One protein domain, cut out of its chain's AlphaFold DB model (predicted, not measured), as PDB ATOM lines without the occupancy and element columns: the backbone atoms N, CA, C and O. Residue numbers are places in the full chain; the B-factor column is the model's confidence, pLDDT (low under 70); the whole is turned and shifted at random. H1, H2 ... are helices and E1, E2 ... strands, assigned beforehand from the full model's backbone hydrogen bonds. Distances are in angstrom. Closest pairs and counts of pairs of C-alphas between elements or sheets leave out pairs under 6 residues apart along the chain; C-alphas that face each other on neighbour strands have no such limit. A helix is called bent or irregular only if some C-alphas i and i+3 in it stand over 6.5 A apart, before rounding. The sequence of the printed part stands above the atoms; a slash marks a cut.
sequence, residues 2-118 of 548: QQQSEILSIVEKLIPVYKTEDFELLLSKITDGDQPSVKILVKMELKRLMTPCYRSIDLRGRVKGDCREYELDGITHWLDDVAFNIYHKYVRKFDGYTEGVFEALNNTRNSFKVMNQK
ATOM      1  N   GLN A   2      27.129  -9.132 -20.197       52.88
ATOM      2  CA  GLN A   2      26.850 -10.557 -20.502       52.88
ATOM      3  C   GLN A   2      27.821 -11.196 -21.516       52.88
ATOM      4  O   GLN A   2      28.430 -12.217 -21.219       52.88
ATOM      5  N   GLN A   3      28.080 -10.528 -22.645       60.75
ATOM      6  CA  GLN A   3      28.973 -11.053 -23.691       60.75
ATOM      7  C   GLN A   3      30.431 -11.248 -23.217       60.75
ATOM      8  O   GLN A   3      31.130 -12.146 -23.670       60.75
ATOM      9  N   GLN A   4      30.900 -10.435 -22.261       65.88
ATOM     10  CA  GLN A   4      32.264 -10.530 -21.728       65.88
ATOM     11  C   GLN A   4      32.414 -11.685 -20.723       65.88
ATOM     12  O   GLN A   4      33.464 -12.324 -20.686       65.88
ATOM     13  N   SER A   5      31.372 -11.993 -19.936       70.88
ATOM     14  CA  SER A   5      31.392 -13.157 -19.038       70.88
ATOM     15  C   SER A   5      31.298 -14.482 -19.793       70.88
ATOM     16  O   SER A   5      31.914 -15.461 -19.379       70.88
ATOM     17  N   GLU A   6      30.568 -14.509 -20.911       75.00
ATOM     18  CA  GLU A   6      30.480 -15.684 -21.787       75.00
ATOM     19  C   GLU A   6      31.832 -15.994 -22.443       75.00
ATOM     20  O   GLU A   6      32.302 -17.130 -22.369       75.00
ATOM     21  N   ILE A   7      32.525 -14.971 -22.961       78.50
ATOM     22  CA  ILE A   7      33.879 -15.110 -23.521       78.50
ATOM     23  C   ILE A   7      34.860 -15.652 -22.472       78.50
ATOM     24  O   ILE A   7      35.597 -16.596 -22.755       78.50
ATOM     25  N   LEU A   8      34.851 -15.113 -21.247       78.00
ATOM     26  CA  LEU A   8      35.730 -15.581 -20.165       78.00
ATOM     27  C   LEU A   8      35.450 -17.039 -19.768       78.00
ATOM     28  O   LEU A   8      36.388 -17.795 -19.521       78.00
ATOM     29  N   SER A   9      34.182 -17.462 -19.759       80.25
ATOM     30  CA  SER A   9      33.811 -18.854 -19.470       80.25
ATOM     31  C   SER A   9      34.307 -19.829 -20.543       80.25
ATOM     32  O   SER A   9      34.786 -20.919 -20.220       80.25
ATOM     33  N   ILE A  10      34.234 -19.435 -21.819       80.88
ATOM     34  CA  ILE A  10      34.764 -20.220 -22.943       80.88
ATOM     35  C   ILE A  10      36.293 -20.311 -22.855       80.88
ATOM     36  O   ILE A  10      36.857 -21.397 -22.996       80.88
ATOM     37  N   VAL A  11      36.961 -19.194 -22.552       82.38
ATOM     38  CA  VAL A  11      38.416 -19.134 -22.363       82.38
ATOM     39  C   VAL A  11      38.864 -20.068 -21.236       82.38
ATOM     40  O   VAL A  11      39.790 -20.852 -21.434       82.38
ATOM     41  N   GLU A  12      38.182 -20.078 -20.086       81.00
ATOM     42  CA  GLU A  12      38.551 -20.944 -18.958       81.00
ATOM     43  C   GLU A  12      38.524 -22.443 -19.287       81.00
ATOM     44  O   GLU A  12      39.370 -23.186 -18.777       81.00
ATOM     45  N   LYS A  13      37.585 -22.882 -20.136       81.81
ATOM     46  CA  LYS A  13      37.456 -24.281 -20.581       81.81
ATOM     47  C   LYS A  13      38.558 -24.697 -21.556       81.81
ATOM     48  O   LYS A  13      38.894 -25.876 -21.617       81.81
ATOM     49  N   LEU A  14      39.114 -23.745 -22.305       83.44
ATOM     50  CA  LEU A  14      40.094 -23.993 -23.362       83.44
ATOM     51  C   LEU A  14      41.559 -23.892 -22.895       83.44
ATOM     52  O   LEU A  14      42.435 -24.408 -23.587       83.44
ATOM     53  N   ILE A  15      41.841 -23.304 -21.720       83.44
ATOM     54  CA  ILE A  15      43.206 -23.202 -21.148       83.44
ATOM     55  C   ILE A  15      43.956 -24.551 -21.122       83.44
ATOM     56  O   ILE A  15      45.087 -24.584 -21.604       83.44
ATOM     57  N   PRO A  16      43.377 -25.671 -20.632       81.00
ATOM     58  CA  PRO A  16      44.107 -26.941 -20.538       81.00
ATOM     59  C   PRO A  16      44.501 -27.535 -21.895       81.00
ATOM     60  O   PRO A  16      45.409 -28.354 -21.969       81.00
ATOM     61  N   VAL A  17      43.800 -27.141 -22.961       80.94
ATOM     62  CA  VAL A  17      43.884 -27.766 -24.288       80.94
ATOM     63  C   VAL A  17      44.627 -26.873 -25.290       80.94
ATOM     64  O   VAL A  17      44.873 -27.279 -26.420       80.94
ATOM     65  N   TYR A  18      45.042 -25.669 -24.878       81.00
ATOM     66  CA  TYR A  18      45.635 -24.650 -25.753       81.00
ATOM     67  C   TYR A  18      46.907 -25.093 -26.482       81.00
ATOM     68  O   TYR A  18      47.104 -24.739 -27.639       81.00
ATOM     69  N   LYS A  19      47.777 -25.858 -25.811       78.25
ATOM     70  CA  LYS A  19      49.046 -26.340 -26.383       78.25
ATOM     71  C   LYS A  19      48.907 -27.690 -27.110       78.25
ATOM     72  O   LYS A  19      49.917 -28.280 -27.472       78.25
ATOM     73  N   THR A  20      47.687 -28.198 -27.290       82.62
ATOM     74  CA  THR A  20      47.430 -29.505 -27.920       82.62
ATOM     75  C   THR A  20      46.931 -29.347 -29.357       82.62
ATOM     76  O   THR A  20      46.376 -28.309 -29.719       82.62
ATOM     77  N   GLU A  21      47.087 -30.394 -30.169       77.31
ATOM     78  CA  GLU A  21      46.633 -30.417 -31.569       77.31
ATOM     79  C   GLU A  21      45.100 -30.293 -31.704       77.31
ATOM     80  O   GLU A  21      44.599 -29.795 -32.712       77.31
ATOM     81  N   ASP A  22      44.354 -30.639 -30.651       79.56
ATOM     82  CA  ASP A  22      42.886 -30.602 -30.611       79.56
ATOM     83  C   ASP A  22      42.294 -29.200 -30.378       79.56
ATOM     84  O   ASP A  22      41.070 -29.022 -30.426       79.56
ATOM     85  N   PHE A  23      43.128 -28.182 -30.130       83.75
ATOM     86  CA  PHE A  23      42.672 -26.836 -29.771       83.75
ATOM     87  C   PHE A  23      41.713 -26.229 -30.806       83.75
ATOM     88  O   PHE A  23      40.635 -25.755 -30.444       83.75
ATOM     89  N   GLU A  24      42.069 -26.252 -32.094       81.38
ATOM     90  CA  GLU A  24      41.240 -25.647 -33.152       81.38
ATOM     91  C   GLU A  24      39.899 -26.372 -33.330       81.38
ATOM     92  O   GLU A  24      38.887 -25.739 -33.645       81.38
ATOM     93  N   LEU A  25      39.878 -27.686 -33.087       81.44
ATOM     94  CA  LEU A  25      38.687 -28.524 -33.190       81.44
ATOM     95  C   LEU A  25      37.739 -28.329 -31.997       81.44
ATOM     96  O   LEU A  25      36.521 -28.305 -32.166       81.44
ATOM     97  N   LEU A  26      38.268 -28.148 -30.788       81.12
ATOM     98  CA  LEU A  26      37.451 -27.836 -29.613       81.12
ATOM     99  C   LEU A  26      36.964 -26.391 -29.618       81.12
ATOM    100  O   LEU A  26      35.814 -26.132 -29.268       81.12
ATOM    101  N   LEU A  27      37.797 -25.454 -30.071       84.12
ATOM    102  CA  LEU A  27      37.397 -24.063 -30.229       84.12
ATOM    103  C   LEU A  27      36.252 -23.933 -31.238       84.12
ATOM    104  O   LEU A  27      35.302 -23.203 -30.971       84.12
ATOM    105  N   SER A  28      36.314 -24.630 -32.379       81.44
ATOM    106  CA  SER A  28      35.232 -24.600 -33.371       81.44
ATOM    107  C   SER A  28      33.938 -25.218 -32.845       81.44
ATOM    108  O   SER A  28      32.889 -24.628 -33.059       81.44
ATOM    109  N   LYS A  29      34.005 -26.324 -32.093       83.19
ATOM    110  CA  LYS A  29      32.828 -26.948 -31.463       83.19
ATOM    111  C   LYS A  29      32.185 -26.087 -30.375       83.19
ATOM    112  O   LYS A  29      30.969 -26.073 -30.258       83.19
ATOM    113  N   ILE A  30      32.987 -25.411 -29.549       80.81
ATOM    114  CA  ILE A  30      32.479 -24.614 -28.418       80.81
ATOM    115  C   ILE A  30      31.913 -23.267 -28.883       80.81
ATOM    116  O   ILE A  30      31.040 -22.727 -28.214       80.81
ATOM    117  N   THR A  31      32.392 -22.745 -30.015       80.50
ATOM    118  CA  THR A  31      31.912 -21.487 -30.619       80.50
ATOM    119  C   THR A  31      30.948 -21.718 -31.788       80.50
ATOM    120  O   THR A  31      30.710 -20.811 -32.586       80.50
ATOM    121  N   ASP A  32      30.411 -22.936 -31.926       78.19
ATOM    122  CA  ASP A  32      29.471 -23.278 -32.993       78.19
ATOM    123  C   ASP A  32      28.121 -22.583 -32.758       78.19
ATOM    124  O   ASP A  32      27.525 -22.701 -31.688       78.19
ATOM    125  N   GLY A  33      27.658 -21.821 -33.749       73.94
ATOM    126  CA  GLY A  33      26.475 -20.960 -33.636       73.94
ATOM    127  C   GLY A  33      26.735 -19.534 -33.120       73.94
ATOM    128  O   GLY A  33      25.825 -18.706 -33.194       73.94
ATOM    129  N   ASP A  34      27.954 -19.207 -32.677       80.56
ATOM    130  CA  ASP A  34      28.324 -17.845 -32.271       80.56
ATOM    131  C   ASP A  34      28.754 -16.963 -33.458       80.56
ATOM    132  O   ASP A  34      29.143 -17.431 -34.532       80.56
ATOM    133  N   GLN A  35      28.741 -15.638 -33.262       80.00
ATOM    134  CA  GLN A  35      29.288 -14.711 -34.255       80.00
ATOM    135  C   GLN A  35      30.806 -14.930 -34.445       80.00
ATOM    136  O   GLN A  35      31.528 -15.092 -33.457       80.00
ATOM    137  N   PRO A  36      31.348 -14.811 -35.677       76.69
ATOM    138  CA  PRO A  36      32.785 -14.965 -35.944       76.69
ATOM    139  C   PRO A  36      33.702 -14.068 -35.092       76.69
ATOM    140  O   PRO A  36      34.850 -14.424 -34.819       76.69
ATOM    141  N   SER A  37      33.191 -12.920 -34.637       80.88
ATOM    142  CA  SER A  37      33.866 -12.001 -33.716       80.88
ATOM    143  C   SER A  37      34.188 -12.643 -32.361       80.88
ATOM    144  O   SER A  37      35.264 -12.398 -31.820       80.88
ATOM    145  N   VAL A  38      33.321 -13.515 -31.834       82.00
ATOM    146  CA  VAL A  38      33.506 -14.201 -30.542       82.00
ATOM    147  C   VAL A  38      34.707 -15.138 -30.601       82.00
ATOM    148  O   VAL A  38      35.568 -15.095 -29.724       82.00
ATOM    149  N   LYS A  39      34.836 -15.915 -31.681       80.62
ATOM    150  CA  LYS A  39      35.973 -16.825 -31.889       80.62
ATOM    151  C   LYS A  39      37.310 -16.080 -31.913       80.62
ATOM    152  O   LYS A  39      38.295 -16.557 -31.348       80.62
ATOM    153  N   ILE A  40      37.348 -14.902 -32.538       83.56
ATOM    154  CA  ILE A  40      38.545 -14.049 -32.581       83.56
ATOM    155  C   ILE A  40      38.866 -13.505 -31.185       83.56
ATOM    156  O   ILE A  40      40.011 -13.607 -30.746       83.56
ATOM    157  N   LEU A  41      37.865 -12.992 -30.465       84.31
ATOM    158  CA  LEU A  41      38.037 -12.459 -29.109       84.31
ATOM    159  C   LEU A  41      38.520 -13.531 -28.123       84.31
ATOM    160  O   LEU A  41      39.440 -13.270 -27.350       84.31
ATOM    161  N   VAL A  42      37.979 -14.753 -28.199       84.38
ATOM    162  CA  VAL A  42      38.439 -15.900 -27.401       84.38
ATOM    163  C   VAL A  42      39.903 -16.214 -27.709       84.38
ATOM    164  O   VAL A  42      40.695 -16.318 -26.777       84.38
ATOM    165  N   LYS A  43      40.305 -16.302 -28.990       84.12
ATOM    166  CA  LYS A  43      41.716 -16.542 -29.360       84.12
ATOM    167  C   LYS A  43      42.646 -15.445 -28.844       84.12
ATOM    168  O   LYS A  43      43.733 -15.751 -28.358       84.12
ATOM    169  N   MET A  44      42.238 -14.182 -28.958       84.44
ATOM    170  CA  MET A  44      43.032 -13.044 -28.488       84.44
ATOM    171  C   MET A  44      43.235 -13.086 -26.973       84.44
ATOM    172  O   MET A  44      44.364 -12.934 -26.509       84.44
ATOM    173  N   GLU A  45      42.173 -13.349 -26.213       84.88
ATOM    174  CA  GLU A  45      42.240 -13.396 -24.753       84.88
ATOM    175  C   GLU A  45      43.028 -14.611 -24.252       84.88
ATOM    176  O   GLU A  45      43.841 -14.493 -23.336       84.88
ATOM    177  N   LEU A  46      42.881 -15.767 -24.902       85.56
ATOM    178  CA  LEU A  46      43.650 -16.962 -24.553       85.56
ATOM    179  C   LEU A  46      45.144 -16.779 -24.837       85.56
ATOM    180  O   LEU A  46      45.978 -17.117 -23.999       85.56
ATOM    181  N   LYS A  47      45.488 -16.167 -25.978       87.25
ATOM    182  CA  LYS A  47      46.876 -15.822 -26.305       87.25
ATOM    183  C   LYS A  47      47.465 -14.857 -25.275       87.25
ATOM    184  O   LYS A  47      48.607 -15.045 -24.859       87.25
ATOM    185  N   ARG A  48      46.692 -13.860 -24.834       91.94
ATOM    186  CA  ARG A  48      47.095 -12.910 -23.789       91.94
ATOM    187  C   ARG A  48      47.387 -13.627 -22.471       91.94
ATOM    188  O   ARG A  48      48.488 -13.492 -21.955       91.94
ATOM    189  N   LEU A  49      46.447 -14.431 -21.970       88.12
ATOM    190  CA  LEU A  49      46.583 -15.138 -20.691       88.12
ATOM    191  C   LEU A  49      47.730 -16.154 -20.678       88.12
ATOM    192  O   LEU A  49      48.365 -16.323 -19.643       88.12
ATOM    193  N   MET A  50      48.005 -16.807 -21.811       86.31
ATOM    194  CA  MET A  50      49.084 -17.795 -21.955       86.31
ATOM    195  C   MET A  50      50.457 -17.164 -22.249       86.31
ATOM    196  O   MET A  50      51.446 -17.887 -22.364       86.31
ATOM    197  N   THR A  51      50.543 -15.838 -22.396       90.12
ATOM    198  CA  THR A  51      51.820 -15.149 -22.633       90.12
ATOM    199  C   THR A  51      52.696 -15.228 -21.371       90.12
ATOM    200  O   THR A  51      52.184 -14.945 -20.283       90.12
ATOM    201  N   PRO A  52      53.989 -15.602 -21.473       89.69
ATOM    202  CA  PRO A  52      54.909 -15.610 -20.335       89.69
ATOM    203  C   PRO A  52      54.966 -14.251 -19.631       89.69
ATOM    204  O   PRO A  52      55.049 -13.211 -20.288       89.69
ATOM    205  N   CYS A  53      54.930 -14.261 -18.300       89.06
ATOM    206  CA  CYS A  53      55.053 -13.058 -17.483       89.06
ATOM    207  C   CYS A  53      56.443 -13.015 -16.846       89.06
ATOM    208  O   CYS A  53      56.945 -14.027 -16.377       89.06
ATOM    209  N   TYR A  54      57.050 -11.830 -16.789       88.31
ATOM    210  CA  TYR A  54      58.365 -11.616 -16.164       88.31
ATOM    211  C   TYR A  54      58.310 -10.584 -15.031       88.31
ATOM    212  O   TYR A  54      59.322 -10.017 -14.627       88.31
ATOM    213  N   ARG A  55      57.105 -10.275 -14.539       88.75
ATOM    214  CA  ARG A  55      56.883  -9.225 -13.539       88.75
ATOM    215  C   ARG A  55      56.901  -9.807 -12.130       88.75
ATOM    216  O   ARG A  55      56.189 -10.772 -11.848       88.75
ATOM    217  N   SER A  56      57.649  -9.154 -11.241       90.31
ATOM    218  CA  SER A  56      57.551  -9.374  -9.796       90.31
ATOM    219  C   SER A  56      56.182  -8.918  -9.271       90.31
ATOM    220  O   SER A  56      55.551  -8.010  -9.822       90.31
ATOM    221  N   ILE A  57      55.718  -9.565  -8.202       90.06
ATOM    222  CA  ILE A  57      54.469  -9.239  -7.510       90.06
ATOM    223  C   ILE A  57      54.812  -8.906  -6.068       90.06
ATOM    224  O   ILE A  57      55.478  -9.691  -5.401       90.06
ATOM    225  N   ASP A  58      54.296  -7.775  -5.591       90.19
ATOM    226  CA  ASP A  58      54.361  -7.387  -4.188       90.19
ATOM    227  C   ASP A  58      52.955  -7.129  -3.643       90.19
ATOM    228  O   ASP A  58      52.261  -6.197  -4.068       90.19
ATOM    229  N   LEU A  59      52.524  -8.005  -2.734       87.44
ATOM    230  CA  LEU A  59      51.212  -7.966  -2.094       87.44
ATOM    231  C   LEU A  59      51.232  -7.282  -0.723       87.44
ATOM    232  O   LEU A  59      50.166  -7.122  -0.120       87.44
ATOM    233  N   ARG A  60      52.389  -6.809  -0.238       84.25
ATOM    234  CA  ARG A  60      52.475  -6.097   1.046       84.25
ATOM    235  C   ARG A  60      51.531  -4.894   1.045       84.25
ATOM    236  O   ARG A  60      51.538  -4.072   0.131       84.25
ATOM    237  N   GLY A  61      50.669  -4.817   2.058       78.19
ATOM    238  CA  GLY A  61      49.656  -3.762   2.182       78.19
ATOM    239  C   GLY A  61      48.493  -3.840   1.179       78.19
ATOM    240  O   GLY A  61      47.633  -2.963   1.186       78.19
ATOM    241  N   ARG A  62      48.427  -4.871   0.324       80.44
ATOM    242  CA  ARG A  62      47.350  -5.076  -0.669       80.44
ATOM    243  C   ARG A  62      46.411  -6.232  -0.323       80.44
ATOM    244  O   ARG A  62      45.310  -6.300  -0.874       80.44
ATOM    245  N   VAL A  63      46.817  -7.099   0.596       80.56
ATOM    246  CA  VAL A  63      46.070  -8.284   1.031       80.56
ATOM    247  C   VAL A  63      45.926  -8.322   2.553       80.56
ATOM    248  O   VAL A  63      46.769  -7.803   3.284       80.56
ATOM    249  N   LYS A  64      44.852  -8.955   3.036       75.56
ATOM    250  CA  LYS A  64      44.664  -9.309   4.450       75.56
ATOM    251  C   LYS A  64      45.423 -10.613   4.730       75.56
ATOM    252  O   LYS A  64      44.833 -11.692   4.697       75.56
ATOM    253  N   GLY A  65      46.737 -10.497   4.930       72.44
ATOM    254  CA  GLY A  65      47.667 -11.601   5.195       72.44
ATOM    255  C   GLY A  65      49.115 -11.117   5.348       72.44
ATOM    256  O   GLY A  65      49.484 -10.072   4.806       72.44
ATOM    257  N   ASP A  66      49.937 -11.866   6.087       75.12
ATOM    258  CA  ASP A  66      51.364 -11.562   6.255       75.12
ATOM    259  C   ASP A  66      52.135 -12.006   5.001       75.12
ATOM    260  O   ASP A  66      52.211 -13.196   4.698       75.12
ATOM    261  N   CYS A  67      52.707 -11.053   4.261       82.75
ATOM    262  CA  CYS A  67      53.490 -11.353   3.062       82.75
ATOM    263  C   CYS A  67      54.937 -11.720   3.412       82.75
ATOM    264  O   CYS A  67      55.565 -11.080   4.258       82.75
ATOM    265  N   ARG A  68      55.485 -12.707   2.704       83.75
ATOM    266  CA  ARG A  68      56.872 -13.171   2.806       83.75
ATOM    267  C   ARG A  68      57.536 -13.144   1.434       83.75
ATOM    268  O   ARG A  68      56.859 -13.127   0.407       83.75
ATOM    269  N   GLU A  69      58.859 -13.117   1.443       88.06
ATOM    270  CA  GLU A  69      59.676 -13.148   0.236       88.06
ATOM    271  C   GLU A  69      59.819 -14.585  -0.285       88.06
ATOM    272  O   GLU A  69      60.147 -15.497   0.477       88.06
ATOM    273  N   TYR A  70      59.569 -14.778  -1.581       83.81
ATOM    274  CA  TYR A  70      59.684 -16.053  -2.285       83.81
ATOM    275  C   TYR A  70      60.372 -15.854  -3.634       83.81
ATOM    276  O   TYR A  70      59.992 -14.967  -4.394       83.81
ATOM    277  N   GLU A  71      61.339 -16.704  -3.965       87.81
ATOM    278  CA  GLU A  71      61.955 -16.748  -5.294       87.81
ATOM    279  C   GLU A  71      61.276 -17.843  -6.129       87.81
ATOM    280  O   GLU A  71      61.339 -19.024  -5.785       87.81
ATOM    281  N   LEU A  72      60.567 -17.450  -7.190       85.94
ATOM    282  CA  LEU A  72      59.778 -18.342  -8.044       85.94
ATOM    283  C   LEU A  72      60.069 -18.027  -9.516       85.94
ATOM    284  O   LEU A  72      60.070 -16.865  -9.908       85.94
ATOM    285  N   ASP A  73      60.363 -19.054 -10.323       79.00
ATOM    286  CA  ASP A  73      60.742 -18.919 -11.744       79.00
ATOM    287  C   ASP A  73      61.847 -17.864 -12.007       79.00
ATOM    288  O   ASP A  73      61.856 -17.173 -13.026       79.00
ATOM    289  N   GLY A  74      62.802 -17.740 -11.072       81.00
ATOM    290  CA  GLY A  74      63.924 -16.792 -11.139       81.00
ATOM    291  C   GLY A  74      63.558 -15.338 -10.809       81.00
ATOM    292  O   GLY A  74      64.355 -14.435 -11.061       81.00
ATOM    293  N   ILE A  75      62.360 -15.095 -10.270       87.69
ATOM    294  CA  ILE A  75      61.848 -13.771  -9.910       87.69
ATOM    295  C   ILE A  75      61.500 -13.754  -8.418       87.69
ATOM    296  O   ILE A  75      60.855 -14.655  -7.887       87.69
ATOM    297  N   THR A  76      61.903 -12.694  -7.722       86.69
ATOM    298  CA  THR A  76      61.542 -12.481  -6.317       86.69
ATOM    299  C   THR A  76      60.140 -11.883  -6.208       86.69
ATOM    300  O   THR A  76      59.861 -10.832  -6.791       86.69
ATOM    301  N   HIS A  77      59.261 -12.509  -5.429       90.25
ATOM    302  CA  HIS A  77      57.896 -12.071  -5.146       90.25
ATOM    303  C   HIS A  77      57.677 -11.885  -3.640       90.25
ATOM    304  O   HIS A  77      58.249 -12.601  -2.824       90.25
ATOM    305  N   TRP A  78      56.793 -10.961  -3.272       89.44
ATOM    306  CA  TRP A  78      56.287 -10.798  -1.910       89.44
ATOM    307  C   TRP A  78      54.827 -11.235  -1.868       89.44
ATOM    308  O   TRP A  78      53.933 -10.487  -2.269       89.44
ATOM    309  N   LEU A  79      54.592 -12.459  -1.406       88.81
ATOM    310  CA  LEU A  79      53.285 -13.116  -1.430       88.81
ATOM    311  C   LEU A  79      52.854 -13.480  -0.011       88.81
ATOM    312  O   LEU A  79      53.686 -13.816   0.828       88.81
ATOM    313  N   ASP A  80      51.556 -13.425   0.260       83.38
ATOM    314  CA  ASP A  80      50.987 -14.074   1.437       83.38
ATOM    315  C   ASP A  80      50.711 -15.560   1.153       83.38
ATOM    316  O   ASP A  80      50.796 -16.024   0.012       83.38
ATOM    317  N   ASP A  81      50.357 -16.323   2.187       78.75
ATOM    318  CA  ASP A  81      50.151 -17.772   2.056       78.75
ATOM    319  C   ASP A  81      49.031 -18.123   1.045       78.75
ATOM    320  O   ASP A  81      49.081 -19.156   0.369       78.75
ATOM    321  N   VAL A  82      48.025 -17.249   0.894       77.75
ATOM    322  CA  VAL A  82      46.918 -17.433  -0.062       77.75
ATOM    323  C   VAL A  82      47.412 -17.287  -1.499       77.75
ATOM    324  O   VAL A  82      47.135 -18.152  -2.336       77.75
ATOM    325  N   ALA A  83      48.139 -16.213  -1.802       85.31
ATOM    326  CA  ALA A  83      48.697 -15.981  -3.126       85.31
ATOM    327  C   ALA A  83      49.767 -17.018  -3.471       85.31
ATOM    328  O   ALA A  83      49.771 -17.534  -4.585       85.31
ATOM    329  N   PHE A  84      50.604 -17.410  -2.514       84.31
ATOM    330  CA  PHE A  84      51.602 -18.457  -2.720       84.31
ATOM    331  C   PHE A  84      50.964 -19.800  -3.131       84.31
ATOM    332  O   PHE A  84      51.387 -20.438  -4.096       84.31
ATOM    333  N   ASN A  85      49.861 -20.201  -2.491       80.62
ATOM    334  CA  ASN A  85      49.132 -21.411  -2.884       80.62
ATOM    335  C   ASN A  85      48.446 -21.280  -4.255       80.62
ATOM    336  O   ASN A  85      48.404 -22.241  -5.033       80.62
ATOM    337  N   ILE A  86      47.914 -20.097  -4.579       83.50
ATOM    338  CA  ILE A  86      47.350 -19.811  -5.905       83.50
ATOM    339  C   ILE A  86      48.434 -19.911  -6.980       83.50
ATOM    340  O   ILE A  86      48.167 -20.512  -8.020       83.50
ATOM    341  N   TYR A  87      49.648 -19.421  -6.717       87.62
ATOM    342  CA  TYR A  87      50.786 -19.508  -7.634       87.62
ATOM    343  C   TYR A  87      51.015 -20.955  -8.075       87.62
ATOM    344  O   TYR A  87      50.879 -21.276  -9.254       87.62
ATOM    345  N   HIS A  88      51.251 -21.865  -7.127       83.69
ATOM    346  CA  HIS A  88      51.543 -23.264  -7.448       83.69
ATOM    347  C   HIS A  88      50.384 -23.982  -8.147       83.69
ATOM    348  O   HIS A  88      50.609 -24.810  -9.032       83.69
ATOM    349  N   LYS A  89      49.135 -23.654  -7.795       82.06
ATOM    350  CA  LYS A  89      47.959 -24.206  -8.474       82.06
ATOM    351  C   LYS A  89      47.861 -23.728  -9.925       82.06
ATOM    352  O   LYS A  89      47.529 -24.520 -10.806       82.06
ATOM    353  N   TYR A  90      48.112 -22.445 -10.174       82.94
ATOM    354  CA  TYR A  90      47.921 -21.831 -11.486       82.94
ATOM    355  C   TYR A  90      49.111 -22.060 -12.418       82.94
ATOM    356  O   TYR A  90      48.882 -22.293 -13.598       82.94
ATOM    357  N   VAL A  91      50.345 -22.132 -11.917       86.38
ATOM    358  CA  VAL A  91      51.510 -22.511 -12.738       86.38
ATOM    359  C   VAL A  91      51.342 -23.909 -13.337       86.38
ATOM    360  O   VAL A  91      51.632 -24.102 -14.511       86.38
ATOM    361  N   ARG A  92      50.766 -24.866 -12.590       83.62
ATOM    362  CA  ARG A  92      50.401 -26.188 -13.138       83.62
ATOM    363  C   ARG A  92      49.308 -26.111 -14.209       83.62
ATOM    364  O   ARG A  92      49.312 -26.907 -15.137       83.62
ATOM    365  N   LYS A  93      48.357 -25.178 -14.070       81.06
ATOM    366  CA  LYS A  93      47.239 -24.998 -15.015       81.06
ATOM    367  C   LYS A  93      47.682 -24.330 -16.323       81.06
ATOM    368  O   LYS A  93      47.166 -24.683 -17.376       81.06
ATOM    369  N   PHE A  94      48.578 -23.351 -16.240       84.31
ATOM    370  CA  PHE A  94      49.056 -22.555 -17.374       84.31
ATOM    371  C   PHE A  94      50.384 -23.061 -17.957       84.31
ATOM    372  O   PHE A  94      50.825 -22.550 -18.986       84.31
ATOM    373  N   ASP A  95      50.987 -24.077 -17.331       83.00
ATOM    374  CA  ASP A  95      52.270 -24.663 -17.720       83.00
ATOM    375  C   ASP A  95      53.385 -23.600 -17.791       83.00
ATOM    376  O   ASP A  95      54.020 -23.390 -18.829       83.00
ATOM    377  N   GLY A  96      53.535 -22.865 -16.679       86.69
ATOM    378  CA  GLY A  96      54.511 -21.787 -16.478       86.69
ATOM    379  C   GLY A  96      53.926 -20.518 -15.842       86.69
ATOM    380  O   GLY A  96      52.707 -20.376 -15.689       86.69
ATOM    381  N   TYR A  97      54.797 -19.571 -15.477       89.50
ATOM    382  CA  TYR A  97      54.391 -18.242 -15.014       89.50
ATOM    383  C   TYR A  97      53.965 -17.357 -16.193       89.50
ATOM    384  O   TYR A  97      54.771 -16.906 -17.008       89.50
ATOM    385  N   THR A  98      52.658 -17.129 -16.301       91.88
ATOM    386  CA  THR A  98      52.024 -16.395 -17.406       91.88
ATOM    387  C   THR A  98      51.222 -15.201 -16.896       91.88
ATOM    388  O   THR A  98      50.987 -15.046 -15.694       91.88
ATOM    389  N   GLU A  99      50.770 -14.344 -17.809       89.00
ATOM    390  CA  GLU A  99      49.863 -13.230 -17.509       89.00
ATOM    391  C   GLU A  99      48.608 -13.691 -16.744       89.00
ATOM    392  O   GLU A  99      48.179 -13.023 -15.802       89.00
ATOM    393  N   GLY A 100      48.070 -14.877 -17.057       86.69
ATOM    394  CA  GLY A 100      46.944 -15.458 -16.322       86.69
ATOM    395  C   GLY A 100      47.265 -15.809 -14.865       86.69
ATOM    396  O   GLY A 100      46.419 -15.631 -13.986       86.69
ATOM    397  N   VAL A 101      48.495 -16.251 -14.576       88.38
ATOM    398  CA  VAL A 101      48.962 -16.483 -13.197       88.38
ATOM    399  C   VAL A 101      49.113 -15.147 -12.461       88.38
ATOM    400  O   VAL A 101      48.626 -15.003 -11.339       88.38
ATOM    401  N   PHE A 102      49.710 -14.141 -13.105       89.25
ATOM    402  CA  PHE A 102      49.883 -12.799 -12.536       89.25
ATOM    403  C   PHE A 102      48.545 -12.126 -12.181       89.25
ATOM    404  O   PHE A 102      48.401 -11.512 -11.118       89.25
ATOM    405  N   GLU A 103      47.537 -12.257 -13.042       87.62
ATOM    406  CA  GLU A 103      46.198 -11.718 -12.791       87.62
ATOM    407  C   GLU A 103      45.469 -12.439 -11.658       87.62
ATOM    408  O   GLU A 103      44.798 -11.787 -10.850       87.62
ATOM    409  N   ALA A 104      45.620 -13.763 -11.556       85.06
ATOM    410  CA  ALA A 104      45.036 -14.548 -10.471       85.06
ATOM    411  C   ALA A 104      45.616 -14.153  -9.103       85.06
ATOM    412  O   ALA A 104      44.879 -14.057  -8.121       85.06
ATOM    413  N   LEU A 105      46.918 -13.861  -9.050       86.19
ATOM    414  CA  LEU A 105      47.622 -13.447  -7.834       86.19
ATOM    415  C   LEU A 105      47.268 -12.026  -7.384       86.19
ATOM    416  O   LEU A 105      47.179 -11.768  -6.190       86.19
ATOM    417  N   ASN A 106      47.004 -11.098  -8.305       83.00
ATOM    418  CA  ASN A 106      46.555  -9.748  -7.931       83.00
ATOM    419  C   ASN A 106      45.088  -9.694  -7.471       83.00
ATOM    420  O   ASN A 106      44.676  -8.736  -6.809       83.00
ATOM    421  N   ASN A 107      44.292 -10.707  -7.817       81.94
ATOM    422  CA  ASN A 107      42.867 -10.790  -7.501       81.94
ATOM    423  C   ASN A 107      42.555 -11.950  -6.539       81.94
ATOM    424  O   ASN A 107      41.513 -12.604  -6.657       81.94
ATOM    425  N   THR A 108      43.437 -12.205  -5.567       80.75
ATOM    426  CA  THR A 108      43.164 -13.167  -4.493       80.75
ATOM    427  C   THR A 108      41.924 -12.770  -3.688       80.75
ATOM    428  O   THR A 108      41.536 -11.603  -3.599       80.75
ATOM    429  N   ARG A 109      41.268 -13.757  -3.066       75.00
ATOM    430  CA  ARG A 109      40.029 -13.535  -2.297       75.00
ATOM    431  C   ARG A 109      40.214 -12.583  -1.114       75.00
ATOM    432  O   ARG A 109      39.264 -11.905  -0.740       75.00
ATOM    433  N   ASN A 110      41.416 -12.538  -0.554       74.62
ATOM    434  CA  ASN A 110      41.797 -11.687   0.567       74.62
ATOM    435  C   ASN A 110      42.482 -10.377   0.134       74.62
ATOM    436  O   ASN A 110      42.984  -9.642   0.981       74.62
ATOM    437  N   SER A 111      42.490 -10.059  -1.163       82.12
ATOM    438  CA  SER A 111      42.889  -8.743  -1.666       82.12
ATOM    439  C   SER A 111      41.890  -7.678  -1.220       82.12
ATOM    440  O   SER A 111      40.680  -7.840  -1.408       82.12
ATOM    441  N   PHE A 112      42.371  -6.551  -0.683       75.44
ATOM    442  CA  PHE A 112      41.511  -5.432  -0.264       75.44
ATOM    443  C   PHE A 112      40.645  -4.912  -1.420       75.44
ATOM    444  O   PHE A 112      39.502  -4.509  -1.211       75.44
ATOM    445  N   LYS A 113      41.145  -4.998  -2.660       78.12
ATOM    446  CA  LYS A 113      40.395  -4.645  -3.872       78.12
ATOM    447  C   LYS A 113      39.181  -5.556  -4.079       78.12
ATOM    448  O   LYS A 113      38.091  -5.065  -4.356       78.12
ATOM    449  N   VAL A 114      39.358  -6.870  -3.926       73.12
ATOM    450  CA  VAL A 114      38.295  -7.870  -4.119       73.12
ATOM    451  C   VAL A 114      37.307  -7.852  -2.954       73.12
ATOM    452  O   VAL A 114      36.104  -7.953  -3.185       73.12
ATOM    453  N   MET A 115      37.785  -7.656  -1.723       66.44
ATOM    454  CA  MET A 115      36.924  -7.515  -0.545       66.44
ATOM    455  C   MET A 115      36.023  -6.275  -0.647       66.44
ATOM    456  O   MET A 115      34.818  -6.387  -0.440       66.44
ATOM    457  N   ASN A 116      36.560  -5.133  -1.092       69.19
ATOM    458  CA  ASN A 116      35.767  -3.917  -1.308       69.19
ATOM    459  C   ASN A 116      34.757  -4.049  -2.464       69.19
ATOM    460  O   ASN A 116      33.695  -3.431  -2.418       69.19
ATOM    461  N   GLN A 117      35.059  -4.852  -3.493       67.19
ATOM    462  CA  GLN A 117      34.147  -5.110  -4.617       67.19
ATOM    463  C   GLN A 117      33.064  -6.152  -4.300       67.19
ATOM    464  O   GLN A 117      31.969  -6.067  -4.850       67.19
ATOM    465  N   LYS A 118      33.345  -7.131  -3.426       57.91
ATOM    466  CA  LYS A 118      32.411  -8.213  -3.057       57.91
ATOM    467  C   LYS A 118      31.557  -7.926  -1.821       57.91
ATOM    468  O   LYS A 118      30.640  -8.697  -1.553       57.91
TER     469      LYS A 118
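This is residues 2 to 118 of the 548 residues of an uncharacterized protein of Vibrio ponticus (UniProt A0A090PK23). The model is made of two lobes placed end to end: one holds the strand hairpin E1 and E2 at its far end and the helical hairpin H4 and H5 next to it, and the other is a group of three helices, H1, H2 and H3. The lobes meet where the end of H3 touches H5 and the end of H1 touches the end of H4, and H6 follows H5 without touching any helix. The printed part has 117 residues, with six named helices and two named strands in the order H1, H2, H3, E1, E2, H4, H5, H6; the sheet E1 - E2 is antiparallel and the class is mostly helix. The whole is only just compact, close to loose, with a radius of gyration of the C-alphas of 16.1 A, and only just flat, spanning 48 by 32 by 18 A.

Strand E1 is residues 68 to 72, 12.4 A long, from C-alpha 68 at (56.872, -13.171, 2.806), and E2 is residues 75 to 79, 12.1 A long. H4 is residues 81 to 94, 20.0 A long, and H5 is residues 99 to 106. H3 is residues 36 to 49, 20.6 A long, and H2 is residues 23 to 30. H1, residues 2 to 17, is 24.5 A long and begins at (26.850, -10.557, -20.502); it is irregular, with C-alphas 13 and 16 7.2 A apart. H6, residues 112 to 118, ends at (32.411, -8.213, -3.057).

E1 and E2 form an antiparallel hairpin at 146 degrees, with N 70 and O 77 at 2.8 A and N 72 and O 75 at 2.9 A, within hydrogen-bond range. E1 and H4 are near each other, with 6 pairs of C-alphas within 10 A. H4 and H5 touch as a helical hairpin at a shallow tilt of 15 degrees, opposite ways; their closest C-alphas, of Ala 83 and Leu 105, are 5.5 A apart. With residues 48 to 49 alone, H3 touches H5, the closest C-alphas being those of Leu 49 and Gly 100 at 4.4 A. H1, the hub, touches H3 at a steep tilt of 58 degrees, the C-alphas of Val 11 and Val 42 coming closest at 6.0 A. H1 and H2 form a helical hairpin at a steep tilt of 39 degrees; their closest C-alphas, of Val 17 and Phe 23, are 5.7 A apart. H1 and H4 touch only at their ends, closest at the C-alphas of Pro 16 and Lys 93, 6.6 A. The helix packing is mostly crossed, with 1 of 4 pairs at a shallow tilt. In H2, H3, H5 and H6 every O i to N i+4 pair is within hydrogen-bond range, against 10 of 12 in H1 and 9 of 10 in H4.

The two C-alphas farthest apart, of Gly 33 and Arg 68, are 48.1 A apart. The printed part has no cut. The link from H3 to E1, residues 50 to 67, is long, and the other links are tight. Residues 32 to 37, of which 36 and 37 belong to H3, stand free. Mean pLDDT of the printed part is 81.8; residues 2 to 4 and 115 to 118 are under 70.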